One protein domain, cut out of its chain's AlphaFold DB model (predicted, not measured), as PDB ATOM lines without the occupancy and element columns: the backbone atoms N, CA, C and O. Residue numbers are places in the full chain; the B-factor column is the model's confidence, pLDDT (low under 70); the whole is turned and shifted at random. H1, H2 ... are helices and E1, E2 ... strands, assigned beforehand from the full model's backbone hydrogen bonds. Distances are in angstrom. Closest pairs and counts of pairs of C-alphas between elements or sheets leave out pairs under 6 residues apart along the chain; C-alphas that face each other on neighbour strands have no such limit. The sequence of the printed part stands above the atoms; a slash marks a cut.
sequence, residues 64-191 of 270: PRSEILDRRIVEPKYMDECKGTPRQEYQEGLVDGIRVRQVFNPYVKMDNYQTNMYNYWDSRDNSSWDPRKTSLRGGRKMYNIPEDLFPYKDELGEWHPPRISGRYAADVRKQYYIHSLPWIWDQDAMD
ATOM      1  N   PRO A  64      17.305 109.703  17.326       69.62
ATOM      2  CA  PRO A  64      18.461 110.057  16.534       69.62
ATOM      3  C   PRO A  64      18.028 111.045  15.450       69.62
ATOM      4  O   PRO A  64      16.958 110.923  14.850       69.62
ATOM      5  N   ARG A  65      18.872 112.052  15.194       71.25
ATOM      6  CA  ARG A  65      18.551 113.140  14.257       71.25
ATOM      7  C   ARG A  65      18.122 112.606  12.889       71.25
ATOM      8  O   ARG A  65      17.201 113.151  12.299       71.25
ATOM      9  N   SER A  66      18.748 111.527  12.417       76.75
ATOM     10  CA  SER A  66      18.394 110.850  11.165       76.75
ATOM     11  C   SER A  66      16.930 110.415  11.118       76.75
ATOM     12  O   SER A  66      16.243 110.768  10.168       76.75
ATOM     13  N   GLU A  67      16.433 109.742  12.158       77.94
ATOM     14  CA  GLU A  67      15.036 109.292  12.221       77.94
ATOM     15  C   GLU A  67      14.057 110.463  12.246       77.94
ATOM     16  O   GLU A  67      12.983 110.382  11.657       77.94
ATOM     17  N   ILE A  68      14.417 111.565  12.912       74.44
ATOM     18  CA  ILE A  68      13.579 112.768  12.922       74.44
ATOM     19  C   ILE A  68      13.487 113.348  11.506       74.44
ATOM     20  O   ILE A  68      12.392 113.671  11.057       74.44
ATOM     21  N   LEU A  69      14.613 113.443  10.790       81.00
ATOM     22  CA  LEU A  69      14.658 113.961   9.419       81.00
ATOM     23  C   LEU A  69      13.912 113.070   8.415       81.00
ATOM     24  O   LEU A  69      13.330 113.583   7.460       81.00
ATOM     25  N   ASP A  70      13.905 111.755   8.632       83.69
ATOM     26  CA  ASP A  70      13.230 110.797   7.749       83.69
ATOM     27  C   ASP A  70      11.700 110.837   7.899       83.69
ATOM     28  O   ASP A  70      10.978 110.475   6.973       83.69
ATOM     29  N   ARG A  71      11.184 111.374   9.014       75.50
ATOM     30  CA  ARG A  71       9.745 111.633   9.225       75.50
ATOM     31  C   ARG A  71       9.219 112.849   8.469       75.50
ATOM     32  O   ARG A  71       8.080 113.261   8.703       75.50
ATOM     33  N   ARG A  72      10.031 113.452   7.595       75.06
ATOM     34  CA  ARG A  72       9.580 114.566   6.765       75.06
ATOM     35  C   ARG A  72       8.311 114.175   6.028       75.06
ATOM     36  O   ARG A  72       8.166 113.065   5.517       75.06
ATOM     37  N   ILE A  73       7.404 115.126   5.937       67.38
ATOM     38  CA  ILE A  73       6.193 114.927   5.164       67.38
ATOM     39  C   ILE A  73       6.473 115.377   3.730       67.38
ATOM     40  O   ILE A  73       6.729 116.558   3.493       67.38
ATOM     41  N   VAL A  74       6.432 114.411   2.809       64.31
ATOM     42  CA  VAL A  74       6.671 114.591   1.365       64.31
ATOM     43  C   VAL A  74       5.446 115.189   0.664       64.31
ATOM     44  O   VAL A  74       5.578 115.990  -0.252       64.31
ATOM     45  N   GLU A  75       4.237 114.871   1.131       65.50
ATOM     46  CA  GLU A  75       2.996 115.368   0.530       65.50
ATOM     47  C   GLU A  75       2.128 116.082   1.574       65.50
ATOM     48  O   GLU A  75       1.926 115.561   2.679       65.50
ATOM     49  N   PRO A  76       1.624 117.295   1.281       61.12
ATOM     50  CA  PRO A  76       0.680 117.955   2.166       61.12
ATOM     51  C   PRO A  76      -0.615 117.141   2.199       61.12
ATOM     52  O   PRO A  76      -1.263 116.972   1.175       61.12
ATOM     53  N   LYS A  77      -1.004 116.667   3.384       62.09
ATOM     54  CA  LYS A  77      -2.310 116.035   3.572       62.09
ATOM     55  C   LYS A  77      -3.418 117.080   3.565       62.09
ATOM     56  O   LYS A  77      -3.300 118.113   4.241       62.09
ATOM     57  N   TYR A  78      -4.483 116.804   2.826       63.88
ATOM     58  CA  TYR A  78      -5.689 117.632   2.807       63.88
ATOM     59  C   TYR A  78      -6.647 117.242   3.948       63.88
ATOM     60  O   TYR A  78      -6.530 116.176   4.545       63.88
ATOM     61  N   MET A  79      -7.594 118.116   4.314       60.16
ATOM     62  CA  MET A  79      -8.496 117.886   5.462       60.16
ATOM     63  C   MET A  79      -9.355 116.621   5.315       60.16
ATOM     64  O   MET A  79      -9.660 115.990   6.322       60.16
ATOM     65  N   ASP A  80      -9.724 116.252   4.086       62.97
ATOM     66  CA  ASP A  80     -10.408 114.996   3.750       62.97
ATOM     67  C   ASP A  80      -9.563 113.752   4.071       62.97
ATOM     68  O   ASP A  80     -10.110 112.678   4.311       62.97
ATOM     69  N   GLU A  81      -8.243 113.907   4.147       66.81
ATOM     70  CA  GLU A  81      -7.278 112.853   4.471       66.81
ATOM     71  C   GLU A  81      -6.847 112.891   5.951       66.81
ATOM     72  O   GLU A  81      -6.407 111.878   6.508       66.81
ATOM     73  N   CYS A  82      -6.987 114.048   6.610       64.31
ATOM     74  CA  CYS A  82      -6.643 114.241   8.015       64.31
ATOM     75  C   CYS A  82      -7.662 113.558   8.945       64.31
ATOM     76  O   CYS A  82      -8.855 113.866   8.940       64.31
ATOM     77  N   LYS A  83      -7.187 112.700   9.855       61.03
ATOM     78  CA  LYS A  83      -8.039 112.098  10.898       61.03
ATOM     79  C   LYS A  83      -8.460 113.158  11.929       61.03
ATOM     80  O   LYS A  83      -7.635 113.626  12.711       61.03
ATOM     81  N   GLY A  84      -9.743 113.526  11.944       63.31
ATOM     82  CA  GLY A  84     -10.326 114.482  12.891       63.31
ATOM     83  C   GLY A  84     -11.706 114.972  12.448       63.31
ATOM     84  O   GLY A  84     -12.163 114.670  11.350       63.31
ATOM     85  N   THR A  85     -12.386 115.743  13.295       57.78
ATOM     86  CA  THR A  85     -13.633 116.444  12.928       57.78
ATOM     87  C   THR A  85     -13.446 117.935  13.171       57.78
ATOM     88  O   THR A  85     -12.649 118.285  14.024       57.78
ATOM     89  N   PRO A  86     -14.205 118.854  12.557       56.66
ATOM     90  CA  PRO A  86     -14.084 120.286  12.866       56.66
ATOM     91  C   PRO A  86     -14.240 120.639  14.361       56.66
ATOM     92  O   PRO A  86     -13.847 121.721  14.781       56.66
ATOM     93  N   ARG A  87     -14.817 119.729  15.163       55.66
ATOM     94  CA  ARG A  87     -14.982 119.844  16.621       55.66
ATOM     95  C   ARG A  87     -13.812 119.274  17.435       55.66
ATOM     96  O   ARG A  87     -13.691 119.605  18.608       55.66
ATOM     97  N   GLN A  88     -12.981 118.419  16.842       57.81
ATOM     98  CA  GLN A  88     -11.729 117.921  17.414       57.81
ATOM     99  C   GLN A  88     -10.578 118.472  16.579       57.81
ATOM    100  O   GLN A  88     -10.430 118.094  15.422       57.81
ATOM    101  N   GLU A  89      -9.771 119.365  17.149       57.56
ATOM    102  CA  GLU A  89      -8.672 120.002  16.421       57.56
ATOM    103  C   GLU A  89      -7.858 118.978  15.619       57.56
ATOM    104  O   GLU A  89      -7.367 117.989  16.166       57.56
ATOM    105  N   TYR A  90      -7.743 119.208  14.306       59.81
ATOM    106  CA  TYR A  90      -6.885 118.410  13.434       59.81
ATOM    107  C   TYR A  90      -5.481 118.366  14.034       59.81
ATOM    108  O   TYR A  90      -4.839 119.409  14.110       59.81
ATOM    109  N   GLN A  91      -5.035 117.183  14.464       59.53
ATOM    110  CA  GLN A  91      -3.735 117.004  15.120       59.53
ATOM    111  C   GLN A  91      -2.567 117.059  14.124       59.53
ATOM    112  O   GLN A  91      -1.428 117.324  14.503       59.53
ATOM    113  N   GLU A  92      -2.837 116.831  12.839       56.97
ATOM    114  CA  GLU A  92      -1.816 116.849  11.798       56.97
ATOM    115  C   GLU A  92      -1.363 118.288  11.488       56.97
ATOM    116  O   GLU A  92      -2.168 119.173  11.197       56.97
ATOM    117  N   GLY A  93      -0.047 118.530  11.538       52.69
ATOM    118  CA  GLY A  93       0.550 119.843  11.258       52.69
ATOM    119  C   GLY A  93       0.709 120.780  12.457       52.69
ATOM    120  O   GLY A  93       1.099 121.937  12.263       52.69
ATOM    121  N   LEU A  94       0.433 120.302  13.673       55.62
ATOM    122  CA  LEU A  94       0.840 120.978  14.901       55.62
ATOM    123  C   LEU A  94       2.281 120.589  15.244       55.62
ATOM    124  O   LEU A  94       2.628 119.410  15.256       55.62
ATOM    125  N   VAL A  95       3.102 121.591  15.544       51.75
ATOM    126  CA  VAL A  95       4.418 121.423  16.171       51.75
ATOM    127  C   VAL A  95       4.330 122.149  17.508       51.75
ATOM    128  O   VAL A  95       3.988 123.330  17.534       51.75
ATOM    129  N   ASP A  96       4.543 121.436  18.615       50.22
ATOM    130  CA  ASP A  96       4.461 121.976  19.984       50.22
ATOM    131  C   ASP A  96       3.139 122.703  20.303       50.22
ATOM    132  O   ASP A  96       3.112 123.751  20.944       50.22
ATOM    133  N   GLY A  97       2.012 122.176  19.813       48.34
ATOM    134  CA  GLY A  97       0.686 122.776  20.021       48.34
ATOM    135  C   GLY A  97       0.405 124.022  19.167       48.34
ATOM    136  O   GLY A  97      -0.721 124.513  19.148       48.34
ATOM    137  N   ILE A  98       1.391 124.513  18.411       46.41
ATOM    138  CA  ILE A  98       1.244 125.643  17.496       46.41
ATOM    139  C   ILE A  98       1.008 125.098  16.089       46.41
ATOM    140  O   ILE A  98       1.744 124.249  15.581       46.41
ATOM    141  N   ARG A  99      -0.031 125.600  15.420       52.12
ATOM    142  CA  ARG A  99      -0.292 125.278  14.014       52.12
ATOM    143  C   ARG A  99       0.704 126.034  13.138       52.12
ATOM    144  O   ARG A  99       0.483 127.188  12.786       52.12
ATOM    145  N   VAL A 100       1.819 125.384  12.817       47.75
ATOM    146  CA  VAL A 100       2.891 125.988  12.009       47.75
ATOM    147  C   VAL A 100       2.638 125.816  10.510       47.75
ATOM    148  O   VAL A 100       3.075 126.631   9.696       47.75
ATOM    149  N   ARG A 101       1.862 124.797  10.129       52.88
ATOM    150  CA  ARG A 101       1.395 124.634   8.754       52.88
ATOM    151  C   ARG A 101       0.300 125.637   8.421       52.88
ATOM    152  O   ARG A 101      -0.664 125.796   9.171       52.88
ATOM    153  N   GLN A 102       0.350 126.170   7.203       45.34
ATOM    154  CA  GLN A 102      -0.899 126.365   6.481       45.34
ATOM    155  C   GLN A 102      -1.462 124.958   6.296       45.34
ATOM    156  O   GLN A 102      -1.065 124.246   5.379       45.34
ATOM    157  N   VAL A 103      -2.331 124.513   7.208       46.44
ATOM    158  CA  VAL A 103      -3.339 123.540   6.798       46.44
ATOM    159  C   VAL A 103      -4.052 124.288   5.695       46.44
ATOM    160  O   VAL A 103      -4.726 125.289   5.951       46.44
ATOM    161  N   PHE A 104      -3.693 123.929   4.467       48.47
ATOM    162  CA  PHE A 104      -4.239 124.501   3.262       48.47
ATOM    163  C   PHE A 104      -5.741 124.634   3.468       48.47
ATOM    164  O   PHE A 104      -6.324 123.727   4.068       48.47
ATOM    165  N   ASN A 105      -6.331 125.781   3.101       48.12
ATOM    166  CA  ASN A 105      -7.743 126.031   3.377       48.12
ATOM    167  C   ASN A 105      -8.523 124.754   3.015       48.12
ATOM    168  O   ASN A 105      -8.430 124.344   1.858       48.12
ATOM    169  N   PRO A 106      -9.200 124.098   3.977       47.91
ATOM    170  CA  PRO A 106      -9.728 122.735   3.851       47.91
ATOM    171  C   PRO A 106     -10.634 122.481   2.639       47.91
ATOM    172  O   PRO A 106     -10.965 121.342   2.332       47.91
ATOM    173  N   TYR A 107     -11.040 123.547   1.959       44.59
ATOM    174  CA  TYR A 107     -11.960 123.555   0.836       44.59
ATOM    175  C   TYR A 107     -11.287 123.831  -0.516       44.59
ATOM    176  O   TYR A 107     -11.982 123.926  -1.523       44.59
ATOM    177  N   VAL A 108      -9.959 123.997  -0.563       56.69
ATOM    178  CA  VAL A 108      -9.239 124.391  -1.783       56.69
ATOM    179  C   VAL A 108      -8.192 123.338  -2.133       56.69
ATOM    180  O   VAL A 108      -7.049 123.395  -1.675       56.69
ATOM    181  N   LYS A 109      -8.588 122.382  -2.982       66.44
ATOM    182  CA  LYS A 109      -7.630 121.584  -3.753       66.44
ATOM    183  C   LYS A 109      -7.002 122.515  -4.781       66.44
ATOM    184  O   LYS A 109      -7.715 123.133  -5.569       66.44
ATOM    185  N   MET A 110      -5.685 122.670  -4.706       69.06
ATOM    186  CA  MET A 110      -4.960 123.509  -5.652       69.06
ATOM    187  C   MET A 110      -4.922 122.815  -7.004       69.06
ATOM    188  O   MET A 110      -4.625 121.624  -7.089       69.06
ATOM    189  N   ASP A 111      -5.222 123.569  -8.054       79.31
ATOM    190  CA  ASP A 111      -5.001 123.101  -9.417       79.31
ATOM    191  C   ASP A 111      -3.491 122.982  -9.693       79.31
ATOM    192  O   ASP A 111      -2.675 123.655  -9.055       79.31
ATOM    193  N   ASN A 112      -3.109 122.175 -10.683       79.06
ATOM    194  CA  ASN A 112      -1.720 121.967 -11.097       79.06
ATOM    195  C   ASN A 112      -0.989 123.296 -11.333       79.06
ATOM    196  O   ASN A 112       0.167 123.450 -10.942       79.06
ATOM    197  N   TYR A 113      -1.668 124.289 -11.917       80.38
ATOM    198  CA  TYR A 113      -1.104 125.624 -12.116       80.38
ATOM    199  C   TYR A 113      -0.763 126.330 -10.795       80.38
ATOM    200  O   TYR A 113       0.326 126.885 -10.640       80.38
ATOM    201  N   GLN A 114      -1.680 126.291  -9.828       75.75
ATOM    202  CA  GLN A 114      -1.482 126.917  -8.523       75.75
ATOM    203  C   GLN A 114      -0.380 126.197  -7.746       75.75
ATOM    204  O   GLN A 114       0.513 126.849  -7.207       75.75
ATOM    205  N   THR A 115      -0.389 124.862  -7.768       73.38
ATOM    206  CA  THR A 115       0.659 124.017  -7.185       73.38
ATOM    207  C   THR A 115       2.029 124.360  -7.769       73.38
ATOM    208  O   THR A 115       2.960 124.621  -7.012       73.38
ATOM    209  N   ASN A 116       2.143 124.498  -9.093       74.44
ATOM    210  CA  ASN A 116       3.388 124.904  -9.754       74.44
ATOM    211  C   ASN A 116       3.847 126.313  -9.350       74.44
ATOM    212  O   ASN A 116       5.046 126.565  -9.247       74.44
ATOM    213  N   MET A 117       2.920 127.239  -9.090       71.69
ATOM    214  CA  MET A 117       3.262 128.589  -8.632       71.69
ATOM    215  C   MET A 117       3.819 128.584  -7.199       71.69
ATOM    216  O   MET A 117       4.756 129.328  -6.893       71.69
ATOM    217  N   TYR A 118       3.278 127.730  -6.324       69.75
ATOM    218  CA  TYR A 118       3.795 127.544  -4.965       69.75
ATOM    219  C   TYR A 118       5.118 126.762  -4.942       69.75
ATOM    220  O   TYR A 118       6.026 127.144  -4.196       69.75
ATOM    221  N   ASN A 119       5.262 125.767  -5.821       72.19
ATOM    222  CA  ASN A 119       6.444 124.909  -5.965       72.19
ATOM    223  C   ASN A 119       7.481 125.468  -6.954       72.19
ATOM    224  O   ASN A 119       8.413 124.772  -7.334       72.19
ATOM    225  N   TYR A 120       7.359 126.735  -7.366       76.62
ATOM    226  CA  TYR A 120       8.277 127.353  -8.335       76.62
ATOM    227  C   TYR A 120       9.751 127.317  -7.890       76.62
ATOM    228  O   TYR A 120      10.669 127.405  -8.704       76.62
ATOM    229  N   TRP A 121       9.984 127.222  -6.582       76.19
ATOM    230  CA  TRP A 121      11.310 127.105  -5.996       76.19
ATOM    231  C   TRP A 121      11.504 125.680  -5.487       76.19
ATOM    232  O   TRP A 121      10.726 125.260  -4.635       76.19
ATOM    233  N   ASP A 122      12.586 125.008  -5.889       78.75
ATOM    234  CA  ASP A 122      12.925 123.653  -5.409       78.75
ATOM    235  C   ASP A 122      12.983 123.581  -3.871       78.75
ATOM    236  O   ASP A 122      12.680 122.571  -3.254       78.75
ATOM    237  N   SER A 123      13.323 124.697  -3.223       76.81
ATOM    238  CA  SER A 123      13.370 124.824  -1.765       76.81
ATOM    239  C   SER A 123      11.998 124.816  -1.077       76.81
ATOM    240  O   SER A 123      11.916 124.765   0.147       76.81
ATOM    241  N   ARG A 124      10.917 124.913  -1.853       76.38
ATOM    242  CA  ARG A 124       9.520 124.886  -1.404       76.38
ATOM    243  C   ARG A 124       8.712 123.780  -2.065       76.38
ATOM    244  O   ARG A 124       7.524 123.663  -1.780       76.38
ATOM    245  N   ASP A 125       9.326 123.018  -2.961       78.69
ATOM    246  CA  ASP A 125       8.658 121.905  -3.603       78.69
ATOM    247  C   ASP A 125       8.557 120.744  -2.615       78.69
ATOM    248  O   ASP A 125       9.556 120.147  -2.225       78.69
ATOM    249  N   ASN A 126       7.333 120.424  -2.207       73.06
ATOM    250  CA  ASN A 126       7.101 119.411  -1.182       73.06
ATOM    251  C   ASN A 126       7.619 118.026  -1.580       73.06
ATOM    252  O   ASN A 126       8.109 117.292  -0.723       73.06
ATOM    253  N   SER A 127       7.555 117.699  -2.872       76.50
ATOM    254  CA  SER A 127       7.897 116.365  -3.364       76.50
ATOM    255  C   SER A 127       9.405 116.107  -3.414       76.50
ATOM    256  O   SER A 127       9.860 115.017  -3.064       76.50
ATOM    257  N   SER A 128      10.187 117.107  -3.831       79.69
ATOM    258  CA  SER A 128      11.628 116.971  -4.071       79.69
ATOM    259  C   SER A 128      12.500 117.479  -2.923       79.69
ATOM    260  O   SER A 128      13.699 117.187  -2.894       79.69
ATOM    261  N   TRP A 129      11.928 118.211  -1.963       85.38
ATOM    262  CA  TRP A 129      12.685 118.792  -0.859       85.38
ATOM    263  C   TRP A 129      13.258 117.730   0.093       85.38
ATOM    264  O   TRP A 129      12.555 116.853   0.604       85.38
ATOM    265  N   ASP A 130      14.558 117.841   0.380       88.94
ATOM    266  CA  ASP A 130      15.283 116.976   1.311       88.94
ATOM    267  C   ASP A 130      15.920 117.816   2.429       88.94
ATOM    268  O   ASP A 130      16.762 118.663   2.136       88.94
ATOM    269  N   PRO A 131      15.619 117.580   3.720       88.31
ATOM    270  CA  PRO A 131      16.189 118.359   4.818       88.31
ATOM    271  C   PRO A 131      17.719 118.305   4.896       88.31
ATOM    272  O   PRO A 131      18.327 119.218   5.458       88.31
ATOM    273  N   ARG A 132      18.352 117.252   4.362       90.81
ATOM    274  CA  ARG A 132      19.818 117.106   4.341       90.81
ATOM    275  C   ARG A 132      20.470 117.935   3.235       90.81
ATOM    276  O   ARG A 132      21.652 118.265   3.329       90.81
ATOM    277  N   LYS A 133      19.713 118.267   2.188       91.94
ATOM    278  CA  LYS A 133      20.225 118.957   1.012       91.94
ATOM    279  C   LYS A 133      19.145 119.832   0.389       91.94
ATOM    280  O   LYS A 133      18.308 119.359  -0.372       91.94
ATOM    281  N   THR A 134      19.198 121.126   0.682       89.38
ATOM    282  CA  THR A 134      18.171 122.077   0.243       89.38
ATOM    283  C   THR A 134      18.772 123.187  -0.599       89.38
ATOM    284  O   THR A 134      19.879 123.665  -0.331       89.38
ATOM    285  N   SER A 135      18.014 123.673  -1.575       90.44
ATOM    286  CA  SER A 135      18.299 124.960  -2.203       90.44
ATOM    287  C   SER A 135      17.774 126.113  -1.344       90.44
ATOM    288  O   SER A 135      16.997 125.937  -0.406       90.44
ATOM    289  N   LEU A 136      18.221 127.327  -1.653       88.94
ATOM    290  CA  LEU A 136      17.733 128.548  -1.015       88.94
ATOM    291  C   LEU A 136      16.669 129.201  -1.894       88.94
ATOM    292  O   LEU A 136      16.713 129.096  -3.122       88.94
ATOM    293  N   ARG A 137      15.740 129.954  -1.298       84.25
ATOM    294  CA  ARG A 137      14.843 130.810  -2.085       84.25
ATOM    295  C   ARG A 137      15.670 131.758  -2.954       84.25
ATOM    296  O   ARG A 137      16.511 132.491  -2.444       84.25
ATOM    297  N   GLY A 138      15.389 131.802  -4.250       82.31
ATOM    298  CA  GLY A 138      16.159 132.621  -5.195       82.31
ATOM    299  C   GLY A 138      17.104 131.816  -6.080       82.31
ATOM    300  O   GLY A 138      17.454 132.292  -7.155       82.31
ATOM    301  N   GLY A 139      17.510 130.616  -5.658       83.62
ATOM    302  CA  GLY A 139      18.596 129.884  -6.299       83.62
ATOM    303  C   GLY A 139      18.293 128.411  -6.531       83.62
ATOM    304  O   GLY A 139      17.411 127.829  -5.914       83.62
ATOM    305  N   ARG A 140      19.084 127.812  -7.425       84.38
ATOM    306  CA  ARG A 140      19.078 126.367  -7.718       84.38
ATOM    307  C   ARG A 140      20.272 125.627  -7.118       84.38
ATOM    308  O   ARG A 140      20.361 124.408  -7.200       84.38
ATOM    309  N   LYS A 141      21.228 126.363  -6.541       89.62
ATOM    310  CA  LYS A 141      22.379 125.760  -5.874       89.62
ATOM    311  C   LYS A 141      21.883 125.001  -4.649       89.62
ATOM    312  O   LYS A 141      21.225 125.585  -3.791       89.62
ATOM    313  N   MET A 142      22.230 123.723  -4.593       91.00
ATOM    314  CA  MET A 142      21.957 122.865  -3.451       91.00
ATOM    315  C   MET A 142      23.061 123.031  -2.412       91.00
ATOM    316  O   MET A 142      24.243 123.030  -2.763       91.00
ATOM    317  N   TYR A 143      22.659 123.169  -1.155       93.25
ATOM    318  CA  TYR A 143      23.551 123.280  -0.008       93.25
ATOM    319  C   TYR A 143      23.416 122.045   0.875       93.25
ATOM    320  O   TYR A 143      22.322 121.495   1.005       93.25
ATOM    321  N   ASN A 144      24.520 121.629   1.484       93.56
ATOM    322  CA  ASN A 144      24.551 120.506   2.411       93.56
ATOM    323  C   ASN A 144      24.224 121.005   3.820       93.56
ATOM    324  O   ASN A 144      24.898 121.886   4.355       93.56
ATOM    325  N   ILE A 145      23.197 120.433   4.440       91.19
ATOM    326  CA  ILE A 145      22.793 120.762   5.806       91.19
ATOM    327  C   ILE A 145      23.232 119.620   6.728       91.19
ATOM    328  O   ILE A 145      22.910 118.465   6.448       91.19
ATOM    329  N   PRO A 146      23.926 119.909   7.843       89.19
ATOM    330  CA  PRO A 146      24.165 121.233   8.430       89.19
ATOM    331  C   PRO A 146      25.496 121.904   8.057       89.19
ATOM    332  O   PRO A 146      25.746 123.016   8.513       89.19
ATOM    333  N   GLU A 147      26.353 121.251   7.274       90.88
ATOM    334  CA  GLU A 147      27.728 121.700   6.994       90.88
ATOM    335  C   GLU A 147      27.801 123.158   6.518       90.88
ATOM    336  O   GLU A 147      28.596 123.940   7.030       90.88
ATOM    337  N   ASP A 148      26.918 123.554   5.600       92.62
ATOM    338  CA  ASP A 148      26.929 124.890   5.003       92.62
ATOM    339  C   ASP A 148      26.266 125.973   5.888       92.62
ATOM    340  O   ASP A 148      26.374 127.166   5.579       92.62
ATOM    341  N   LEU A 149      25.570 125.583   6.970       90.75
ATOM    342  CA  LEU A 149      24.945 126.505   7.934       90.75
ATOM    343  C   LEU A 149      25.946 127.050   8.952       90.75
ATOM    344  O   LEU A 149      25.748 128.147   9.477       90.75
ATOM    345  N   PHE A 150      26.985 126.276   9.256       90.06
ATOM    346  CA  PHE A 150      27.958 126.615  10.281       90.06
ATOM    347  C   PHE A 150      29.248 127.170   9.668       90.06
ATOM    348  O   PHE A 150      29.585 126.855   8.526       90.06
ATOM    349  N   PRO A 151      29.980 128.023  10.406       92.50
ATOM    350  CA  PRO A 151      31.352 128.358  10.056       92.50
ATOM    351  C   PRO A 151      32.185 127.080   9.950       92.50
ATOM    352  O   PRO A 151      32.059 126.186  10.789       92.50
ATOM    353  N   TYR A 152      33.059 127.015   8.953       89.25
ATOM    354  CA  TYR A 152      34.001 125.913   8.795       89.25
ATOM    355  C   TYR A 152      35.431 126.439   8.845       89.25
ATOM    356  O   TYR A 152      35.678 127.641   8.725       89.25
ATOM    357  N   LYS A 153      36.364 125.530   9.109       93.75
ATOM    358  CA  LYS A 153      37.775 125.850   9.269       93.75
ATOM    359  C   LYS A 153      38.532 125.354   8.043       93.75
ATOM    360  O   LYS A 153      38.375 124.191   7.675       93.75
ATOM    361  N   ASP A 154      39.326 126.227   7.442       92.19
ATOM    362  CA  ASP A 154      40.165 125.888   6.294       92.19
ATOM    363  C   ASP A 154      41.375 125.046   6.721       92.19
ATOM    364  O   ASP A 154      41.693 124.932   7.909       92.19
ATOM    365  N   GLU A 155      42.086 124.479   5.745       93.06
ATOM    366  CA  GLU A 155      43.301 123.680   5.976       93.06
ATOM    367  C   GLU A 155      44.390 124.474   6.723       93.06
ATOM    368  O   GLU A 155      45.116 123.916   7.544       93.06
ATOM    369  N   LEU A 156      44.450 125.795   6.506       92.31
ATOM    370  CA  LEU A 156      45.347 126.720   7.217       92.31
ATOM    371  C   LEU A 156      44.875 127.062   8.638       92.31
ATOM    372  O   LEU A 156      45.570 127.737   9.395       92.31
ATOM    373  N   GLY A 157      43.689 126.598   9.016       92.38
ATOM    374  CA  GLY A 157      43.113 126.826  10.325       92.38
ATOM    375  C   GLY A 157      42.354 128.148  10.478       92.38
ATOM    376  O   GLY A 157      41.959 128.484  11.598       92.38
ATOM    377  N   GLU A 158      42.136 128.888   9.394       93.69
ATOM    378  CA  GLU A 158      41.315 130.099   9.401       93.69
ATOM    379  C   GLU A 158      39.824 129.744   9.437       93.69
ATOM    380  O   GLU A 158      39.385 128.760   8.842       93.69
ATOM    381  N   TRP A 159      39.039 130.521  10.185       94.31
ATOM    382  CA  TRP A 159      37.590 130.344  10.251       94.31
ATOM    383  C   TRP A 159      36.919 131.124   9.131       94.31
ATOM    384  O   TRP A 159      36.984 132.354   9.099       94.31
ATOM    385  N   HIS A 160      36.201 130.415   8.269       92.94
ATOM    386  CA  HIS A 160      35.402 131.022   7.220       92.94
ATOM    387  C   HIS A 160      33.963 131.218   7.692       92.94
ATOM    388  O   HIS A 160      33.431 130.399   8.452       92.94
ATOM    389  N   PRO A 161      33.301 132.307   7.256       93.19
ATOM    390  CA  PRO A 161      31.883 132.481   7.517       93.19
ATOM    391  C   PRO A 161      31.087 131.313   6.913       93.19
ATOM    392  O   PRO A 161      31.535 130.689   5.945       93.19
ATOM    393  N   PRO A 162      29.886 131.029   7.443       94.62
ATOM    394  CA  PRO A 162      29.032 130.002   6.869       94.62
ATOM    395  C   PRO A 162      28.714 130.335   5.411       94.62
ATOM    396  O   PRO A 162      28.551 131.501   5.030       94.62
ATOM    397  N   ARG A 163      28.591 129.299   4.580       92.81
ATOM    398  CA  ARG A 163      28.281 129.469   3.151       92.81
ATOM    399  C   ARG A 163      26.864 129.993   2.939       92.81
ATOM    400  O   ARG A 163      26.594 130.657   1.936       92.81
ATOM    401  N   ILE A 164      25.965 129.689   3.874       92.50
ATOM    402  CA  ILE A 164      24.608 130.223   3.936       92.50
ATOM    403  C   ILE A 164      24.594 131.406   4.911       92.50
ATOM    404  O   ILE A 164      24.951 131.279   6.079       92.50
ATOM    405  N   SER A 165      24.132 132.571   4.452       91.75
ATOM    406  CA  SER A 165      23.975 133.733   5.334       91.75
ATOM    407  C   SER A 165      22.832 133.535   6.337       91.75
ATOM    408  O   SER A 165      21.868 132.822   6.058       91.75
ATOM    409  N   GLY A 166      22.866 134.231   7.479       90.81
ATOM    410  CA  GLY A 166      21.850 134.083   8.535       90.81
ATOM    411  C   GLY A 166      20.401 134.296   8.066       90.81
ATOM    412  O   GLY A 166      19.488 133.614   8.527       90.81
ATOM    413  N   ARG A 167      20.182 135.173   7.074       90.94
ATOM    414  CA  ARG A 167      18.866 135.356   6.436       90.94
ATOM    415  C   ARG A 167      18.377 134.073   5.763       90.94
ATOM    416  O   ARG A 167      17.211 133.717   5.896       90.94
ATOM    417  N   TYR A 168      19.250 133.418   5.006       92.12
ATOM    418  CA  TYR A 168      18.921 132.192   4.289       92.12
ATOM    419  C   TYR A 168      18.894 130.977   5.221       92.12
ATOM    420  O   TYR A 168      18.068 130.095   5.021       92.12
ATOM    421  N   ALA A 169      19.683 130.976   6.298       91.44
ATOM    422  CA  ALA A 169      19.570 129.984   7.367       91.44
ATOM    423  C   ALA A 169      18.180 130.024   8.031       91.44
ATOM    424  O   ALA A 169      17.576 128.982   8.271       91.44
ATOM    425  N   ALA A 170      17.619 131.220   8.251       89.19
ATOM    426  CA  ALA A 170      16.247 131.372   8.738       89.19
ATOM    427  C   ALA A 170      15.187 130.891   7.725       89.19
ATOM    428  O   ALA A 170      14.148 130.369   8.126       89.19
ATOM    429  N   ASP A 171      15.439 131.037   6.420       89.25
ATOM    430  CA  ASP A 171      14.553 130.515   5.368       89.25
ATOM    431  C   ASP A 171      14.568 128.979   5.335       89.25
ATOM    432  O   ASP A 171      13.507 128.360   5.317       89.25
ATOM    433  N   VAL A 172      15.747 128.360   5.455       89.94
ATOM    434  CA  VAL A 172      15.891 126.903   5.630       89.94
ATOM    435  C   VAL A 172      15.169 126.441   6.898       89.94
ATOM    436  O   VAL A 172      14.382 125.498   6.859       89.94
ATOM    437  N   ARG A 173      15.348 127.143   8.023       88.62
ATOM    438  CA  ARG A 173      14.630 126.844   9.271       88.62
ATOM    439  C   ARG A 173      13.115 126.912   9.098       88.62
ATOM    440  O   ARG A 173      12.392 126.068   9.619       88.62
ATOM    441  N   LYS A 174      12.621 127.886   8.336       84.25
ATOM    442  CA  LYS A 174      11.200 127.978   7.999       84.25
ATOM    443  C   LYS A 174      10.730 126.776   7.178       84.25
ATOM    444  O   LYS A 174       9.635 126.286   7.434       84.25
ATOM    445  N   GLN A 175      11.532 126.292   6.229       83.88
ATOM    446  CA  GLN A 175      11.202 125.100   5.437       83.88
ATOM    447  C   GLN A 175      11.075 123.861   6.322       83.88
ATOM    448  O   GLN A 175      10.069 123.167   6.230       83.88
ATOM    449  N   TYR A 176      12.005 123.646   7.257       84.31
ATOM    450  CA  TYR A 176      11.897 122.561   8.241       84.31
ATOM    451  C   TYR A 176      10.528 122.554   8.924       84.31
ATOM    452  O   TYR A 176       9.826 121.545   8.910       84.31
ATOM    453  N   TYR A 177      10.092 123.714   9.414       78.75
ATOM    454  CA  TYR A 177       8.786 123.842  10.047       78.75
ATOM    455  C   TYR A 177       7.599 123.618   9.095       78.75
ATOM    456  O   TYR A 177       6.597 123.025   9.497       78.75
ATOM    457  N   ILE A 178       7.700 124.041   7.831       76.81
ATOM    458  CA  ILE A 178       6.686 123.756   6.798       76.81
ATOM    459  C   ILE A 178       6.542 122.233   6.598       76.81
ATOM    460  O   ILE A 178       5.423 121.704   6.571       76.81
ATOM    461  N   HIS A 179       7.665 121.512   6.581       76.00
ATOM    462  CA  HIS A 179       7.727 120.049   6.461       76.00
ATOM    463  C   HIS A 179       7.552 119.303   7.795       76.00
ATOM    464  O   HIS A 179       7.866 118.115   7.869       76.00
ATOM    465  N   SER A 180       7.028 119.981   8.829       71.62
ATOM    466  CA  SER A 180       6.786 119.450  10.185       71.62
ATOM    467  C   SER A 180       8.008 118.812  10.847       71.62
ATOM    468  O   SER A 180       7.881 117.919  11.683       71.62
ATOM    469  N   LEU A 181       9.196 119.275  10.477       78.69
ATOM    470  CA  LEU A 181      10.432 118.910  11.136       78.69
ATOM    471  C   LEU A 181      10.747 119.958  12.206       78.69
ATOM    472  O   LEU A 181      10.678 121.163  11.931       78.69
ATOM    473  N   PRO A 182      11.120 119.538  13.425       79.62
ATOM    474  CA  PRO A 182      11.678 120.465  14.392       79.62
ATOM    475  C   PRO A 182      13.013 121.013  13.870       79.62
ATOM    476  O   PRO A 182      13.682 120.399  13.038       79.62
ATOM    477  N   TRP A 183      13.430 122.174  14.373       82.81
ATOM    478  CA  TRP A 183      14.773 122.678  14.106       82.81
ATOM    479  C   TRP A 183      15.772 121.996  15.045       82.81
ATOM    480  O   TRP A 183      15.790 122.276  16.238       82.81
ATOM    481  N   ILE A 184      16.585 121.083  14.508       81.31
ATOM    482  CA  ILE A 184      17.444 120.179  15.300       81.31
ATOM    483  C   ILE A 184      18.890 120.705  15.418       81.31
ATOM    484  O   ILE A 184      19.712 120.154  16.152       81.31
ATOM    485  N   TRP A 185      19.228 121.753  14.663       80.25
ATOM    486  CA  TRP A 185      20.613 122.177  14.462       80.25
ATOM    487  C   TRP A 185      21.112 123.209  15.477       80.25
ATOM    488  O   TRP A 185      22.320 123.313  15.664       80.25
ATOM    489  N   ASP A 186      20.230 123.930  16.173       72.12
ATOM    490  CA  ASP A 186      20.661 124.847  17.235       72.12
ATOM    491  C   ASP A 186      21.230 124.048  18.419       72.12
ATOM    492  O   ASP A 186      20.530 123.235  19.024       72.12
ATOM    493  N   GLN A 187      22.488 124.310  18.788       59.56
ATOM    494  CA  GLN A 187      23.064 123.821  20.049       59.56
ATOM    495  C   GLN A 187      22.299 124.402  21.255       59.56
ATOM    496  O   GLN A 187      22.037 123.705  22.230       59.56
ATOM    497  N   ASP A 188      21.835 125.648  21.120       52.72
ATOM    498  CA  ASP A 188      21.186 126.427  22.177       52.72
ATOM    499  C   ASP A 188      19.769 125.959  22.533       52.72
ATOM    500  O   ASP A 188      19.295 126.263  23.625       52.72
ATOM    501  N   ALA A 189      19.092 125.198  21.664       48.66
ATOM    502  CA  ALA A 189      17.776 124.636  21.987       48.66
ATOM    503  C   ALA A 189      17.839 123.642  23.166       48.66
ATOM    504  O   ALA A 189      16.833 123.413  23.831       48.66
ATOM    505  N   MET A 190      19.024 123.080  23.434       38.62
ATOM    506  CA  MET A 190      19.283 122.136  24.525       38.62
ATOM    507  C   MET A 190      19.947 122.793  25.750       38.62
ATOM    508  O   MET A 190      19.957 122.205  26.831       38.62
ATOM    509  N   ASP A 191      20.471 124.017  25.623       46.28
ATOM    510  CA  ASP A 191      21.164 124.721  26.706       46.28
ATOM    511  C   ASP A 191      20.164 125.481  27.593       46.28
ATOM    512  O   ASP A 191      20.043 126.708  27.550       46.28
TER     513      ASP A 191
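What this domain is: This is residues 64 to 191 of the 270 residues of the protein "BIR protein, putative" of Perkinsus marinus (strain ATCC 50983 / TXsc) (UniProt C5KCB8). With little regular structure, this is an elongated tangle of loops: helix H3 and the small hairpin E1-E2 sit near its middle, a winding loop, residues 71 to 111, reaches one end, and a narrow two-stranded loop around Leu 156 makes the other. The 128 printed residues hold H1, H2, E1, E2, H3 in that order, mostly helix, 32 residues in named elements. It is only just loose, close to compact, radius of gyration of the C-alphas 17.0 A, spanning 60 by 37 by 23 A.

Where its parts are: H1 is residues 65 to 70, from C-alpha 65 at (18.551, 113.140, 14.257); H2 112 to 118; E1 133 to 135; E2 142 to 144; H3 166 to 178, 18.4 A, ending at C-alpha 178 (6.686, 123.756, 6.798).

How they stand to each other: E1 and E2 are an antiparallel hairpin; N 143 and O 134 are 2.9 A apart. The closest C-alphas of E1 and H3, Thr 134 and Val 172, are 7.6 A apart. H1 and H2 are apart from each other and from H3. In H1, H2 and H3 every O i to N i+4 pair is within hydrogen-bond range.

The domain as a whole: The farthest C-alphas, Arg 87 and Leu 156, are 61.4 A apart. The printed part has no cut; links H1 to H2, H2 to E1 and E2 to H3 are long. Residues 186 to 191 stand free. Confidence is under 70 at residues 64, 73 to 110, 118 and 187 to 191.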